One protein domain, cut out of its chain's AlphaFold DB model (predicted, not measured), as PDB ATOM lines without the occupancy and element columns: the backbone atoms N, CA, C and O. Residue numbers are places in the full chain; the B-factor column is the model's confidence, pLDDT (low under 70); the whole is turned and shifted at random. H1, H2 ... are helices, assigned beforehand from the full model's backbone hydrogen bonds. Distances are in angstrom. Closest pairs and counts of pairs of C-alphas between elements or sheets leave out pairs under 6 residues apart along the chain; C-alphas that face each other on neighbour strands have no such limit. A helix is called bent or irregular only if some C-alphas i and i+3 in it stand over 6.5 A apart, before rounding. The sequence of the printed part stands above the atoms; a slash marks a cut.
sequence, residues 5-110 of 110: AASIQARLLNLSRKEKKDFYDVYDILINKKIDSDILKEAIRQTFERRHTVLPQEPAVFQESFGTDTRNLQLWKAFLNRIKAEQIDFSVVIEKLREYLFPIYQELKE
ATOM      1  N   ALA A   5     -11.994  32.132 -28.049       42.69
ATOM      2  CA  ALA A   5     -12.411  33.193 -27.132       42.69
ATOM      3  C   ALA A   5     -11.881  32.985 -25.702       42.69
ATOM      4  O   ALA A   5     -11.455  33.938 -25.058       42.69
ATOM      5  N   ALA A   6     -11.807  31.738 -25.221       39.88
ATOM      6  CA  ALA A   6     -11.273  31.432 -23.890       39.88
ATOM      7  C   ALA A   6      -9.741  31.612 -23.804       39.88
ATOM      8  O   ALA A   6      -9.213  31.948 -22.745       39.88
ATOM      9  N   SER A   7      -9.012  31.431 -24.916       46.66
ATOM     10  CA  SER A   7      -7.567  31.728 -24.978       46.66
ATOM     11  C   SER A   7      -7.286  33.231 -25.036       46.66
ATOM     12  O   SER A   7      -6.273  33.685 -24.507       46.66
ATOM     13  N   ILE A   8      -8.196  33.997 -25.634       50.22
ATOM     14  CA  ILE A   8      -8.163  35.464 -25.679       50.22
ATOM     15  C   ILE A   8      -8.510  36.055 -24.301       50.22
ATOM     16  O   ILE A   8      -7.790  36.928 -23.813       50.22
ATOM     17  N   GLN A   9      -9.506  35.479 -23.613       48.97
ATOM     18  CA  GLN A   9      -9.944  35.838 -22.254       48.97
ATOM     19  C   GLN A   9      -8.816  35.751 -21.206       48.97
ATOM     20  O   GLN A   9      -8.806  36.492 -20.218       48.97
ATOM     21  N   ALA A  10      -7.851  34.850 -21.414       43.00
ATOM     22  CA  ALA A  10      -6.695  34.685 -20.534       43.00
ATOM     23  C   ALA A  10      -5.502  35.594 -20.895       43.00
ATOM     24  O   ALA A  10      -4.722  35.928 -20.004       43.00
ATOM     25  N   ARG A  11      -5.348  36.001 -22.166       53.03
ATOM     26  CA  ARG A  11      -4.132  36.668 -22.680       53.03
ATOM     27  C   ARG A  11      -4.223  38.190 -22.782       53.03
ATOM     28  O   ARG A  11      -3.232  38.853 -22.497       53.03
ATOM     29  N   LEU A  12      -5.387  38.766 -23.090       53.41
ATOM     30  CA  LEU A  12      -5.514  40.229 -23.233       53.41
ATOM     31  C   LEU A  12      -5.317  41.010 -21.926       53.41
ATOM     32  O   LEU A  12      -5.030  42.202 -21.955       53.41
ATOM     33  N   LEU A  13      -5.417  40.341 -20.778       51.19
ATOM     34  CA  LEU A  13      -5.300  40.965 -19.459       51.19
ATOM     35  C   LEU A  13      -3.969  40.752 -18.734       51.19
ATOM     36  O   LEU A  13      -3.845  41.168 -17.583       51.19
ATOM     37  N   ASN A  14      -2.962  40.167 -19.381       46.62
ATOM     38  CA  ASN A  14      -1.589  40.203 -18.868       46.62
ATOM     39  C   ASN A  14      -0.737  41.293 -19.527       46.62
ATOM     40  O   ASN A  14       0.478  41.281 -19.395       46.62
ATOM     41  N   LEU A  15      -1.350  42.337 -20.093       47.16
ATOM     42  CA  LEU A  15      -0.625  43.561 -20.469       47.16
ATOM     43  C   LEU A  15       0.033  44.269 -19.259       47.16
ATOM     44  O   LEU A  15       0.837  45.181 -19.437       47.16
ATOM     45  N   SER A  16      -0.255  43.821 -18.027       40.16
ATOM     46  CA  SER A  16       0.441  44.213 -16.794       40.16
ATOM     47  C   SER A  16       1.752  43.447 -16.540       40.16
ATOM     48  O   SER A  16       2.597  43.922 -15.776       40.16
ATOM     49  N   ARG A  17       1.993  42.308 -17.209       45.81
ATOM     50  CA  ARG A  17       3.310  41.663 -17.284       45.81
ATOM     51  C   ARG A  17       3.911  41.966 -18.648       45.81
ATOM     52  O   ARG A  17       3.482  41.460 -19.667       45.81
ATOM     53  N   LYS A  18       4.927  42.824 -18.630       51.66
ATOM     54  CA  LYS A  18       5.753  43.350 -19.730       51.66
ATOM     55  C   LYS A  18       6.431  42.292 -20.632       51.66
ATOM     56  O   LYS A  18       7.612  42.430 -20.948       51.66
ATOM     57  N   GLU A  19       5.750  41.236 -21.056       67.88
ATOM     58  CA  GLU A  19       6.322  40.191 -21.894       67.88
ATOM     59  C   GLU A  19       5.807  40.324 -23.322       67.88
ATOM     60  O   GLU A  19       4.622  40.218 -23.619       67.88
ATOM     61  N   LYS A  20       6.745  40.522 -24.248       84.44
ATOM     62  CA  LYS A  20       6.505  40.612 -25.696       84.44
ATOM     63  C   LYS A  20       5.752  39.401 -26.269       84.44
ATOM     64  O   LYS A  20       5.151  39.500 -27.330       84.44
ATOM     65  N   LYS A  21       5.706  38.304 -25.511       83.62
ATOM     66  CA  LYS A  21       4.889  37.128 -25.782       83.62
ATOM     67  C   LYS A  21       3.398  37.434 -25.894       83.62
ATOM     68  O   LYS A  21       2.780  36.922 -26.815       83.62
ATOM     69  N   ASP A  22       2.828  38.256 -25.017       81.19
ATOM     70  CA  ASP A  22       1.382  38.510 -25.052       81.19
ATOM     71  C   ASP A  22       0.987  39.306 -26.304       81.19
ATOM     72  O   ASP A  22      -0.006  38.987 -26.953       81.19
ATOM     73  N   PHE A  23       1.825  40.264 -26.716       85.56
ATOM     74  CA  PHE A  23       1.662  40.989 -27.981       85.56
ATOM     75  C   PHE A  23       1.733  40.051 -29.187       85.56
ATOM     76  O   PHE A  23       0.882  40.116 -30.069       85.56
ATOM     77  N   TYR A  24       2.722  39.154 -29.203       88.19
ATOM     78  CA  TYR A  24       2.868  38.160 -30.262       88.19
ATOM     79  C   TYR A  24       1.682  37.197 -30.304       88.19
ATOM     80  O   TYR A  24       1.159  36.915 -31.372       88.19
ATOM     81  N   ASP A  25       1.229  36.724 -29.146       85.00
ATOM     82  CA  ASP A  25       0.120  35.786 -29.046       85.00
ATOM     83  C   ASP A  25      -1.193  36.407 -29.543       85.00
ATOM     84  O   ASP A  25      -1.954  35.743 -30.242       85.00
ATOM     85  N   VAL A  26      -1.471  37.668 -29.194       82.25
ATOM     86  CA  VAL A  26      -2.655  38.384 -29.693       82.25
ATOM     87  C   VAL A  26      -2.535  38.623 -31.196       82.25
ATOM     88  O   VAL A  26      -3.478  38.339 -31.924       82.25
ATOM     89  N   TYR A  27      -1.375  39.071 -31.676       87.44
ATOM     90  CA  TYR A  27      -1.133  39.280 -33.103       87.44
ATOM     91  C   TYR A  27      -1.292  37.994 -33.926       87.44
ATOM     92  O   TYR A  27      -2.010  37.985 -34.921       87.44
ATOM     93  N   ASP A  28      -0.691  36.890 -33.481       85.31
ATOM     94  CA  ASP A  28      -0.819  35.575 -34.115       85.31
ATOM     95  C   ASP A  28      -2.283  35.122 -34.167       85.31
ATOM     96  O   ASP A  28      -2.746  34.591 -35.175       85.31
ATOM     97  N   ILE A  29      -3.050  35.388 -33.107       82.75
ATOM     98  CA  ILE A  29      -4.482  35.101 -33.086       82.75
ATOM     99  C   ILE A  29      -5.234  35.946 -34.121       82.75
ATOM    100  O   ILE A  29      -6.071  35.399 -34.830       82.75
ATOM    101  N   LEU A  30      -4.935  37.242 -34.230       80.88
ATOM    102  CA  LEU A  30      -5.598  38.151 -35.173       80.88
ATOM    103  C   LEU A  30      -5.293  37.817 -36.638       80.88
ATOM    104  O   LEU A  30      -6.180  37.908 -37.481       80.88
ATOM    105  N   ILE A  31      -4.048  37.449 -36.940       81.19
ATOM    106  CA  ILE A  31      -3.579  37.271 -38.318       81.19
ATOM    107  C   ILE A  31      -3.731  35.828 -38.798       81.19
ATOM    108  O   ILE A  31      -4.151  35.591 -39.929       81.19
ATOM    109  N   ASN A  32      -3.406  34.848 -37.951       76.62
ATOM    110  CA  ASN A  32      -3.281  33.454 -38.381       76.62
ATOM    111  C   ASN A  32      -4.488  32.589 -38.010       76.62
ATOM    112  O   ASN A  32      -4.662  31.498 -38.563       76.62
ATOM    113  N   LYS A  33      -5.351  33.030 -37.085       70.88
ATOM    114  CA  LYS A  33      -6.582  32.298 -36.772       70.88
ATOM    115  C   LYS A  33      -7.724  32.881 -37.598       70.88
ATOM    116  O   LYS A  33      -8.039  34.058 -37.489       70.88
ATOM    117  N   LYS A  34      -8.416  32.025 -38.356       67.56
ATOM    118  CA  LYS A  34      -9.744  32.334 -38.909       67.56
ATOM    119  C   LYS A  34     -10.749  32.403 -37.759       67.56
ATOM    120  O   LYS A  34     -11.444  31.428 -37.480       67.56
ATOM    121  N   ILE A  35     -10.738  33.508 -37.027       69.62
ATOM    122  CA  ILE A  35     -11.724  33.809 -35.996       69.62
ATOM    123  C   ILE A  35     -12.674  34.836 -36.586       69.62
ATOM    124  O   ILE A  35     -12.252  35.803 -37.215       69.62
ATOM    125  N   ASP A  36     -13.961  34.584 -36.394       77.69
ATOM    126  CA  ASP A  36     -15.004  35.539 -36.719       77.69
ATOM    127  C   ASP A  36     -14.783  36.836 -35.922       77.69
ATOM    128  O   ASP A  36     -14.625  36.807 -34.696       77.69
ATOM    129  N   SER A  37     -14.721  37.961 -36.634       72.12
ATOM    130  CA  SER A  37     -14.406  39.271 -36.058       72.12
ATOM    131  C   SER A  37     -15.405  39.675 -34.971       72.12
ATOM    132  O   SER A  37     -15.005  40.251 -33.960       72.12
ATOM    133  N   ASP A  38     -16.680  39.313 -35.118       79.19
ATOM    134  CA  ASP A  38     -17.728  39.669 -34.165       79.19
ATOM    135  C   ASP A  38     -17.646  38.795 -32.911       79.19
ATOM    136  O   ASP A  38     -17.721  39.305 -31.793       79.19
ATOM    137  N   ILE A  39     -17.355  37.496 -33.070       79.81
ATOM    138  CA  ILE A  39     -17.081  36.599 -31.931       79.81
ATOM    139  C   ILE A  39     -15.861  37.082 -31.139       79.81
ATOM    140  O   ILE A  39     -15.849  37.036 -29.906       79.81
ATOM    141  N   LEU A  40     -14.815  37.527 -31.837       76.44
ATOM    142  CA  LEU A  40     -13.617  38.061 -31.206       76.44
ATOM    143  C   LEU A  40     -13.920  39.342 -30.427       76.44
ATOM    144  O   LEU A  40     -13.535  39.438 -29.261       76.44
ATOM    145  N   LYS A  41     -14.615  40.303 -31.043       76.06
ATOM    146  CA  LYS A  41     -15.009  41.559 -30.393       76.06
ATOM    147  C   LYS A  41     -15.826  41.301 -29.135       76.06
ATOM    148  O   LYS A  41     -15.490  41.834 -28.081       76.06
ATOM    149  N   GLU A  42     -16.820  40.420 -29.217       80.38
ATOM    150  CA  GLU A  42     -17.655  40.066 -28.070       80.38
ATOM    151  C   GLU A  42     -16.830  39.411 -26.955       80.38
ATOM    152  O   GLU A  42     -16.957  39.761 -25.782       80.38
ATOM    153  N   ALA A  43     -15.899  38.517 -27.299       78.75
ATOM    154  CA  ALA A  43     -15.002  37.911 -26.318       78.75
ATOM    155  C   ALA A  43     -14.115  38.948 -25.609       78.75
ATOM    156  O   ALA A  43     -13.875  38.832 -24.403       78.75
ATOM    157  N   ILE A  44     -13.625  39.951 -26.342       76.19
ATOM    158  CA  ILE A  44     -12.821  41.052 -25.800       76.19
ATOM    159  C   ILE A  44     -13.679  41.923 -24.879       76.19
ATOM    160  O   ILE A  44     -13.283  42.166 -23.739       76.19
ATOM    161  N   ARG A  45     -14.873  42.318 -25.330       76.50
ATOM    162  CA  ARG A  45     -15.840  43.112 -24.564       76.50
ATOM    163  C   ARG A  45     -16.186  42.447 -23.230       76.50
ATOM    164  O   ARG A  45     -15.914  43.007 -22.170       76.50
ATOM    165  N   GLN A  46     -16.637  41.193 -23.280       78.62
ATOM    166  CA  GLN A  46     -16.948  40.370 -22.104       78.62
ATOM    167  C   GLN A  46     -15.758  40.244 -21.144       78.62
ATOM    168  O   GLN A  46     -15.919  40.099 -19.931       78.62
ATOM    169  N   THR A  47     -14.537  40.259 -21.678       73.62
ATOM    170  CA  THR A  47     -13.311  40.146 -20.887       73.62
ATOM    171  C   THR A  47     -13.019  41.424 -20.095       73.62
ATOM    172  O   THR A  47     -12.620  41.325 -18.931       73.62
ATOM    173  N   PHE A  48     -13.249  42.601 -20.681       71.19
ATOM    174  CA  PHE A  48     -13.139  43.878 -19.975       71.19
ATOM    175  C   PHE A  48     -14.279  44.082 -18.966       71.19
ATOM    176  O   PHE A  48     -14.005  44.435 -17.818       71.19
ATOM    177  N   GLU A  49     -15.524  43.768 -19.346       71.75
ATOM    178  CA  GLU A  49     -16.704  43.895 -18.475       71.75
ATOM    179  C   GLU A  49     -16.585  43.019 -17.212       71.75
ATOM    180  O   GLU A  49     -16.787  43.495 -16.095       71.75
ATOM    181  N   ARG A  50     -16.169  41.749 -17.351       70.56
ATOM    182  CA  ARG A  50     -16.090  40.789 -16.228       70.56
ATOM    183  C   ARG A  50     -15.087  41.143 -15.140       70.56
ATOM    184  O   ARG A  50     -15.203  40.625 -14.031       70.56
ATOM    185  N   ARG A  51     -14.051  41.924 -15.446       63.06
ATOM    186  CA  ARG A  51     -12.950  42.160 -14.499       63.06
ATOM    187  C   ARG A  51     -13.044  43.482 -13.751       63.06
ATOM    188  O   ARG A  51     -12.127  43.753 -12.979       63.06
ATOM    189  N   HIS A  52     -14.092  44.288 -13.974       63.34
ATOM    190  CA  HIS A  52     -14.270  45.616 -13.359       63.34
ATOM    191  C   HIS A  52     -12.963  46.432 -13.321       63.34
ATOM    192  O   HIS A  52     -12.663  47.132 -12.354       63.34
ATOM    193  N   THR A  53     -12.113  46.259 -14.336       61.97
ATOM    194  CA  THR A  53     -10.778  46.848 -14.333       61.97
ATOM    195  C   THR A  53     -10.929  48.291 -14.754       61.97
ATOM    196  O   THR A  53     -11.466  48.555 -15.826       61.97
ATOM    197  N   VAL A  54     -10.456  49.218 -13.917       65.56
ATOM    198  CA  VAL A  54     -10.437  50.640 -14.267       65.56
ATOM    199  C   VAL A  54      -9.602  50.788 -15.532       65.56
ATOM    200  O   VAL A  54      -8.384  50.591 -15.518       65.56
ATOM    201  N   LEU A  55     -10.281  51.085 -16.636       66.81
ATOM    202  CA  LEU A  55      -9.637  51.357 -17.904       66.81
ATOM    203  C   LEU A  55      -8.810  52.639 -17.743       66.81
ATOM    204  O   LEU A  55      -9.367  53.679 -17.379       66.81
ATOM    205  N   PRO A  56      -7.483  52.602 -17.972       70.19
ATOM    206  CA  PRO A  56      -6.685  53.820 -17.920       70.19
ATOM    207  C   PRO A  56      -7.195  54.760 -19.007       70.19
ATOM    208  O   PRO A  56      -7.455  54.287 -20.107       70.19
ATOM    209  N   GLN A  57      -7.338  56.061 -18.725       70.25
ATOM    210  CA  GLN A  57      -7.930  57.015 -19.677       70.25
ATOM    211  C   GLN A  57      -7.186  57.098 -21.015       70.25
ATOM    212  O   GLN A  57      -7.821  57.367 -22.036       70.25
ATOM    213  N   GLU A  58      -5.874  56.854 -20.980       73.44
ATOM    214  CA  GLU A  58      -4.972  56.823 -22.130       73.44
ATOM    215  C   GLU A  58      -4.016  55.623 -22.007       73.44
ATOM    216  O   GLU A  58      -2.942  55.715 -21.403       73.44
ATOM    217  N   PRO A  59      -4.396  54.448 -22.531       79.31
ATOM    218  CA  PRO A  59      -3.521  53.286 -22.534       79.31
ATOM    219  C   PRO A  59      -2.294  53.543 -23.421       79.31
ATOM    220  O   PRO A  59      -2.432  53.814 -24.613       79.31
ATOM    221  N   ALA A  60      -1.086  53.377 -22.872       79.44
ATOM    222  CA  ALA A  60       0.166  53.599 -23.608       79.44
ATOM    223  C   ALA A  60       0.250  52.791 -24.916       79.44
ATOM    224  O   ALA A  60       0.793  53.273 -25.900       79.44
ATOM    225  N   VAL A  61      -0.346  51.594 -24.962       80.19
ATOM    226  CA  VAL A  61      -0.398  50.742 -26.167       80.19
ATOM    227  C   VAL A  61      -1.086  51.414 -27.362       80.19
ATOM    228  O   VAL A  61      -0.781  51.086 -28.506       80.19
ATOM    229  N   PHE A  62      -1.982  52.376 -27.121       81.12
ATOM    230  CA  PHE A  62      -2.666  53.114 -28.180       81.12
ATOM    231  C   PHE A  62      -1.918  54.371 -28.625       81.12
ATOM    232  O   PHE A  62      -2.222  54.879 -29.700       81.12
ATOM    233  N   GLN A  63      -0.893  54.816 -27.898       84.56
ATOM    234  CA  GLN A  63      -0.052  55.937 -28.318       84.56
ATOM    235  C   GLN A  63       0.831  55.535 -29.507       84.56
ATOM    236  O   GLN A  63       1.371  54.425 -29.545       84.56
ATOM    237  N   GLU A  64       0.999  56.425 -30.487       78.81
ATOM    238  CA  GLU A  64       1.825  56.168 -31.681       78.81
ATOM    239  C   GLU A  64       3.279  55.836 -31.327       78.81
ATOM    240  O   GLU A  64       3.868  54.914 -31.892       78.81
ATOM    241  N   SER A  65       3.820  56.518 -30.317       85.62
ATOM    242  CA  SER A  65       5.191  56.341 -29.831       85.62
ATOM    243  C   SER A  65       5.472  54.955 -29.243       85.62
ATOM    244  O   SER A  65       6.627  54.550 -29.145       85.62
ATOM    245  N   PHE A  66       4.449  54.184 -28.862       86.25
ATOM    246  CA  PHE A  66       4.653  52.894 -28.205       86.25
ATOM    247  C   PHE A  66       5.262  51.835 -29.130       86.25
ATOM    248  O   PHE A  66       6.118  51.056 -28.696       86.25
ATOM    249  N   GLY A  67       4.837  51.812 -30.398       85.25
ATOM    250  CA  GLY A  67       5.346  50.881 -31.411       85.25
ATOM    251  C   GLY A  67       6.742  51.234 -31.926       85.25
ATOM    252  O   GLY A  67       7.425  50.368 -32.466       85.25
ATOM    253  N   THR A  68       7.179  52.479 -31.722       88.62
ATOM    254  CA  THR A  68       8.466  53.013 -32.195       88.62
ATOM    255  C   THR A  68       9.472  53.263 -31.070       88.62
ATOM    256  O   THR A  68      10.642  53.534 -31.340       88.62
ATOM    257  N   ASP A  69       9.061  53.121 -29.807       90.38
ATOM    258  CA  ASP A  69       9.941  53.239 -28.648       90.38
ATOM    259  C   ASP A  69      11.132  52.266 -28.740       90.38
ATOM    260  O   ASP A  69      10.985  51.050 -28.907       90.38
ATOM    261  N   THR A  70      12.345  52.805 -28.598       88.94
ATOM    262  CA  THR A  70      13.594  52.054 -28.792       88.94
ATOM    263  C   THR A  70      13.705  50.867 -27.838       88.94
ATOM    264  O   THR A  70      14.142  49.784 -28.237       88.94
ATOM    265  N   ARG A  71      13.278  51.033 -26.582       88.06
ATOM    266  CA  ARG A  71      13.301  49.951 -25.592       88.06
ATOM    267  C   ARG A  71      12.329  48.842 -25.989       88.06
ATOM    268  O   ARG A  71      12.666  47.659 -25.897       88.06
ATOM    269  N   ASN A  72      11.137  49.199 -26.446       86.75
ATOM    270  CA  ASN A  72      10.135  48.259 -26.916       86.75
ATOM    271  C   ASN A  72      10.601  47.455 -28.129       86.75
ATOM    272  O   ASN A  72      10.408  46.235 -28.130       86.75
ATOM    273  N   LEU A  73      11.237  48.108 -29.100       90.81
ATOM    274  CA  LEU A  73      11.817  47.465 -30.280       90.81
ATOM    275  C   LEU A  73      12.919  46.467 -29.897       90.81
ATOM    276  O   LEU A  73      12.914  45.326 -30.360       90.81
ATOM    277  N   GLN A  74      13.828  46.852 -28.994       90.12
ATOM    278  CA  GLN A  74      14.895  45.966 -28.514       90.12
ATOM    279  C   GLN A  74      14.343  44.728 -27.800       90.12
ATOM    280  O   GLN A  74      14.749  43.603 -28.095       90.12
ATOM    281  N   LEU A  75      13.387  44.925 -26.887       89.75
ATOM    282  CA  LEU A  75      12.736  43.826 -26.173       89.75
ATOM    283  C   LEU A  75      11.980  42.901 -27.132       89.75
ATOM    284  O   LEU A  75      12.001  41.684 -26.951       89.75
ATOM    285  N   TRP A  76      11.321  43.462 -28.148       92.75
ATOM    286  CA  TRP A  76      10.600  42.697 -29.162       92.75
ATOM    287  C   TRP A  76      11.545  41.837 -30.000       92.75
ATOM    288  O   TRP A  76      11.353  40.625 -30.090       92.75
ATOM    289  N   LYS A  77      12.633  42.423 -30.509       91.94
ATOM    290  CA  LYS A  77      13.657  41.691 -31.265       91.94
ATOM    291  C   LYS A  77      14.284  40.566 -30.438       91.94
ATOM    292  O   LYS A  77      14.422  39.443 -30.916       91.94
ATOM    293  N   ALA A  78      14.630  40.841 -29.178       90.75
ATOM    294  CA  ALA A  78      15.160  39.825 -28.269       90.75
ATOM    295  C   ALA A  78      14.157  38.681 -28.038       90.75
ATOM    296  O   ALA A  78      14.540  37.511 -28.000       90.75
ATOM    297  N   PHE A  79      12.870  39.011 -27.920       90.62
ATOM    298  CA  PHE A  79      11.807  38.029 -27.775       90.62
ATOM    299  C   PHE A  79      11.652  37.141 -29.018       90.62
ATOM    300  O   PHE A  79      11.675  35.919 -28.863       90.62
ATOM    301  N   LEU A  80      11.559  37.721 -30.220       92.88
ATOM    302  CA  LEU A  80      11.434  36.962 -31.472       92.88
ATOM    303  C   LEU A  80      12.621  36.018 -31.681       92.88
ATOM    304  O   LEU A  80      12.433  34.839 -31.979       92.88
ATOM    305  N   ASN A  81      13.838  36.500 -31.410       92.81
ATOM    306  CA  ASN A  81      15.047  35.681 -31.466       92.81
ATOM    307  C   ASN A  81      14.988  34.497 -30.495       92.81
ATOM    308  O   ASN A  81      15.358  33.381 -30.856       92.81
ATOM    309  N   ARG A  82      14.498  34.721 -29.268       92.00
ATOM    310  CA  ARG A  82      14.377  33.671 -28.248       92.00
ATOM    311  C   ARG A  82      13.432  32.553 -28.685       92.00
ATOM    312  O   ARG A  82      13.708  31.393 -28.392       92.00
ATOM    313  N   ILE A  83      12.335  32.890 -29.364       89.12
ATOM    314  CA  ILE A  83      11.348  31.906 -29.830       89.12
ATOM    315  C   ILE A  83      11.619  31.392 -31.251       89.12
ATOM    316  O   ILE A  83      10.899  30.511 -31.710       89.12
ATOM    317  N   LYS A  84      12.656  31.908 -31.927       91.50
ATOM    318  CA  LYS A  84      13.007  31.595 -33.324       91.50
ATOM    319  C   LYS A  84      11.833  31.802 -34.297       91.50
ATOM    320  O   LYS A  84      11.629  30.996 -35.199       91.50
ATOM    321  N   ALA A  85      11.058  32.863 -34.079       88.00
ATOM    322  CA  ALA A  85       9.955  33.244 -34.957       88.00
ATOM    323  C   ALA A  85      10.432  34.131 -36.117       88.00
ATOM    324  O   ALA A  85      11.566  34.617 -36.126       88.00
ATOM    325  N   GLU A  86       9.542  34.346 -37.083       88.00
ATOM    326  CA  GLU A  86       9.742  35.315 -38.156       88.00
ATOM    327  C   GLU A  86       9.951  36.728 -37.593       88.00
ATOM    328  O   GLU A  86       9.357  37.115 -36.582       88.00
ATOM    329  N   GLN A  87      10.830  37.495 -38.244       88.94
ATOM    330  CA  GLN A  87      11.116  38.868 -37.851       88.94
ATOM    331  C   GLN A  87       9.990  39.774 -38.337       88.94
ATOM    332  O   GLN A  87       9.917  40.115 -39.512       88.94
ATOM    333  N   ILE A  88       9.112  40.143 -37.410       91.31
ATOM    334  CA  ILE A  88       7.989  41.047 -37.648       91.31
ATOM    335  C   ILE A  88       8.310  42.370 -36.965       91.31
ATOM    336  O   ILE A  88       8.805  42.371 -35.836       91.31
ATOM    337  N   ASP A  89       8.007  43.496 -37.599       91.69
ATOM    338  CA  ASP A  89       8.201  44.798 -36.970       91.69
ATOM    339  C   ASP A  89       7.200  45.024 -35.830       91.69
ATOM    340  O   ASP A  89       5.998  44.781 -35.958       91.69
ATOM    341  N   PHE A  90       7.695  45.514 -34.688       91.00
ATOM    342  CA  PHE A  90       6.832  45.745 -33.525       91.00
ATOM    343  C   PHE A  90       5.767  46.810 -33.808       91.00
ATOM    344  O   PHE A  90       4.659  46.712 -33.288       91.00
ATOM    345  N   SER A  91       6.077  47.800 -34.650       90.88
ATOM    346  CA  SER A  91       5.117  48.811 -35.096       90.88
ATOM    347  C   SER A  91       3.917  48.176 -35.797       90.88
ATOM    348  O   SER A  91       2.791  48.476 -35.419       90.88
ATOM    349  N   VAL A  92       4.143  47.228 -36.712       90.88
ATOM    350  CA  VAL A  92       3.079  46.499 -37.429       90.88
ATOM    351  C   VAL A  92       2.175  45.749 -36.453       90.88
ATOM    352  O   VAL A  92       0.948  45.784 -36.566       90.88
ATOM    353  N   VAL A  93       2.773  45.102 -35.449       90.94
ATOM    354  CA  VAL A  93       2.022  44.416 -34.392       90.94
ATOM    355  C   VAL A  93       1.141  45.402 -33.628       90.94
ATOM    356  O   VAL A  93      -0.049  45.154 -33.446       90.94
ATOM    357  N   ILE A  94       1.700  46.534 -33.199       89.62
ATOM    358  CA  ILE A  94       0.961  47.549 -32.441       89.62
ATOM    359  C   ILE A  94      -0.138  48.209 -33.274       89.62
ATOM    360  O   ILE A  94      -1.231  48.416 -32.755       89.62
ATOM    361  N   GLU A  95       0.106  48.490 -34.551       89.75
ATOM    362  CA  GLU A  95      -0.904  49.028 -35.464       89.75
ATOM    363  C   GLU A  95      -2.094  48.082 -35.594       89.75
ATOM    364  O   GLU A  95      -3.235  48.509 -35.418       89.75
ATOM    365  N   LYS A  96      -1.841  46.782 -35.792       88.12
ATOM    366  CA  LYS A  96      -2.909  45.779 -35.850       88.12
ATOM    367  C   LYS A  96      -3.651  45.665 -34.529       88.12
ATOM    368  O   LYS A  96      -4.875  45.636 -34.509       88.12
ATOM    369  N   LEU A  97      -2.949  45.657 -33.402       86.50
ATOM    370  CA  LEU A  97      -3.620  45.644 -32.103       86.50
ATOM    371  C   LEU A  97      -4.480  46.902 -31.899       86.50
ATOM    372  O   LEU A  97      -5.592  46.784 -31.396       86.50
ATOM    373  N   ARG A  98      -4.010  48.087 -32.311       86.19
ATOM    374  CA  ARG A  98      -4.775  49.339 -32.223       86.19
ATOM    375  C   ARG A  98      -6.032  49.286 -33.089       86.19
ATOM    376  O   ARG A  98      -7.104  49.588 -32.582       86.19
ATOM    377  N   GLU A  99      -5.914  48.856 -34.342       85.88
ATOM    378  CA  GLU A  99      -7.032  48.742 -35.291       85.88
ATOM    379  C   GLU A  99      -8.198  47.916 -34.716       85.88
ATOM    380  O   GLU A  99      -9.357  48.298 -34.851       85.88
ATOM    381  N   TYR A 100      -7.892  46.821 -34.012       82.44
ATOM    382  CA  TYR A 100      -8.910  45.915 -33.476       82.44
ATOM    383  C   TYR A 100      -9.358  46.248 -32.048       82.44
ATOM    384  O   TYR A 100     -10.531  46.078 -31.723       82.44
ATOM    385  N   LEU A 101      -8.446  46.684 -31.173       80.94
ATOM    386  CA  LEU A 101      -8.744  46.884 -29.749       80.94
ATOM    387  C   LEU A 101      -9.229  48.297 -29.427       80.94
ATOM    388  O   LEU A 101      -9.955  48.464 -28.450       80.94
ATOM    389  N   PHE A 102      -8.834  49.310 -30.205       83.81
ATOM    390  CA  PHE A 102      -9.185  50.699 -29.908       83.81
ATOM    391  C   PHE A 102     -10.697  50.971 -29.986       83.81
ATOM    392  O   PHE A 102     -11.208  51.541 -29.024       83.81
ATOM    393  N   PRO A 103     -11.447  50.507 -31.013       83.94
ATOM    394  CA  PRO A 103     -12.898  50.714 -31.059       83.94
ATOM    395  C   PRO A 103     -13.617  50.098 -29.850       83.94
ATOM    396  O   PRO A 103     -14.439  50.749 -29.216       83.94
ATOM    397  N   ILE A 104     -13.224  48.880 -29.461       80.25
ATOM    398  CA  ILE A 104     -13.803  48.167 -28.312       80.25
ATOM    399  C   ILE A 104     -13.484  48.902 -27.005       80.25
ATOM    400  O   ILE A 104     -14.332  49.029 -26.130       80.25
ATOM    401  N   TYR A 105     -12.255  49.403 -26.865       79.06
ATOM    402  CA  TYR A 105     -11.862  50.203 -25.710       79.06
ATOM    403  C   TYR A 105     -12.668  51.508 -25.609       79.06
ATOM    404  O   TYR A 105     -13.030  51.895 -24.500       79.06
ATOM    405  N   GLN A 106     -12.963  52.174 -26.732       81.44
ATOM    406  CA  GLN A 106     -13.792  53.384 -26.734       81.44
ATOM    407  C   GLN A 106     -15.229  53.088 -26.291       81.44
ATOM    408  O   GLN A 106     -15.730  53.797 -25.428       81.44
ATOM    409  N   GLU A 107     -15.841  52.012 -26.795       81.44
ATOM    410  CA  GLU A 107     -17.192  51.580 -26.394       81.44
ATOM    411  C   GLU A 107     -17.307  51.259 -24.895       81.44
ATOM    412  O   GLU A 107     -18.370  51.414 -24.309       81.44
ATOM    413  N   LEU A 108     -16.223  50.788 -24.273       72.94
ATOM    414  CA  LEU A 108     -16.189  50.420 -22.852       72.94
ATOM    415  C   LEU A 108     -15.843  51.584 -21.911       72.94
ATOM    416  O   LEU A 108     -15.918  51.423 -20.692       72.94
ATOM    417  N   LYS A 109     -15.357  52.708 -22.452       68.00
ATOM    418  CA  LYS A 109     -15.019  53.913 -21.679       68.00
ATOM    419  C   LYS A 109     -16.260  54.770 -21.387       68.00
ATOM    420  O   LYS A 109     -16.202  55.576 -20.456       68.00
ATOM    421  N   GLU A 110     -17.314  54.615 -22.186       55.56
ATOM    422  CA  GLU A 110     -18.630  55.259 -22.024       55.56
ATOM    423  C   GLU A 110     -19.498  54.541 -20.982       55.56
ATOM    424  O   GLU A 110     -20.174  55.261 -20.209       55.56
TER     425      GLU A 110
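Overview. This is residues 5 to 110 of the 110 residues of an uncharacterized protein of Oceanispirochaeta sp. M1 (UniProt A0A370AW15). One long kinked helix, H6, runs along most of the longest axis, and two helices cross it: H2 near its first half and H3 near its last residues, with H5 standing across the end where H6 begins. Short H1 packs between H2 and H3 away from H6, small H4 packs on the first residues of H6, and the long stretch 51 to 63 returns from the end of H3 to H4. The printed part has 106 residues with six named helices, in the order H1 to H6, and no named strand; the class is all helix, with mostly crossed packing. It is compact, with a radius of gyration of the C-alphas of 13.7 A, and spans 37 by 30 by 21 A.

Along the chain. H6, residues 90 to 109, is 26.2 A long from C-alpha 90 at (6.832, 45.745, -33.525) to C-alpha 109 at (-15.019, 53.913, -21.679). It has a kink of 43 degrees near residue 103, and is only just irregular: C-alphas 100 and 103 are 6.7 A apart. H5, residues 70 to 83, measures 20.3 A; H3, residues 37 to 50, 20.0 A; H2, residues 20 to 32, 17.5 A. H1, residues 5 to 11, measures 10.0 A and begins with C-alpha 5 at (-12.411, 33.193, -27.132). H4, residues 64 to 68, measures 7.4 A.

Arrangement. H6 is the hub, touching four helices. With residues 93 to 97 alone it touches residues 23 to 27 of H2, about perpendicular at 85 degrees; the closest C-alphas, of Tyr 27 and Val 93, are 6.2 A apart. With residues 104 to 108 alone it touches H3 at a steep tilt of 62 degrees, the same way, closest at the C-alphas of Arg 45 and Ile 104, 6.6 A. With residues 90 to 95 alone it touches H4, closest at the C-alphas of Gly 67 and Ser 91, 4.2 A. H5 and H6 only just touch, with 3 pairs of C-alphas within 8 A, the closest being those of Leu 73 and Phe 90 at 6.2 A. H1 touches H3 at a steep tilt of 54 degrees, closest at the C-alphas of Ala 5 and Ala 43, 5.4 A. H1 and H2 form a helical hairpin at a shallow tilt of 23 degrees, opposite ways, closest at the C-alphas of Arg 11 and Asp 22, 6.3 A. H2 and H3 are apart. Every O i to N i+4 pair is within hydrogen-bond range in H1, H2, H3 and H5; H6 has 14 of 16, and H4 0 of 1 with 1 of 2 O i to N i+3 pairs.

Size, cuts and confidence. The two C-alphas farthest apart, of Lys 84 and Glu 110, are 41.1 A apart. The printed part has no cut. The link from H3 to H4, 13 residues, is long. Mean pLDDT of the printed part is 77.0; it is under 70 at residues 5 to 19, 34 to 35, 51 to 55 and 109 to 110.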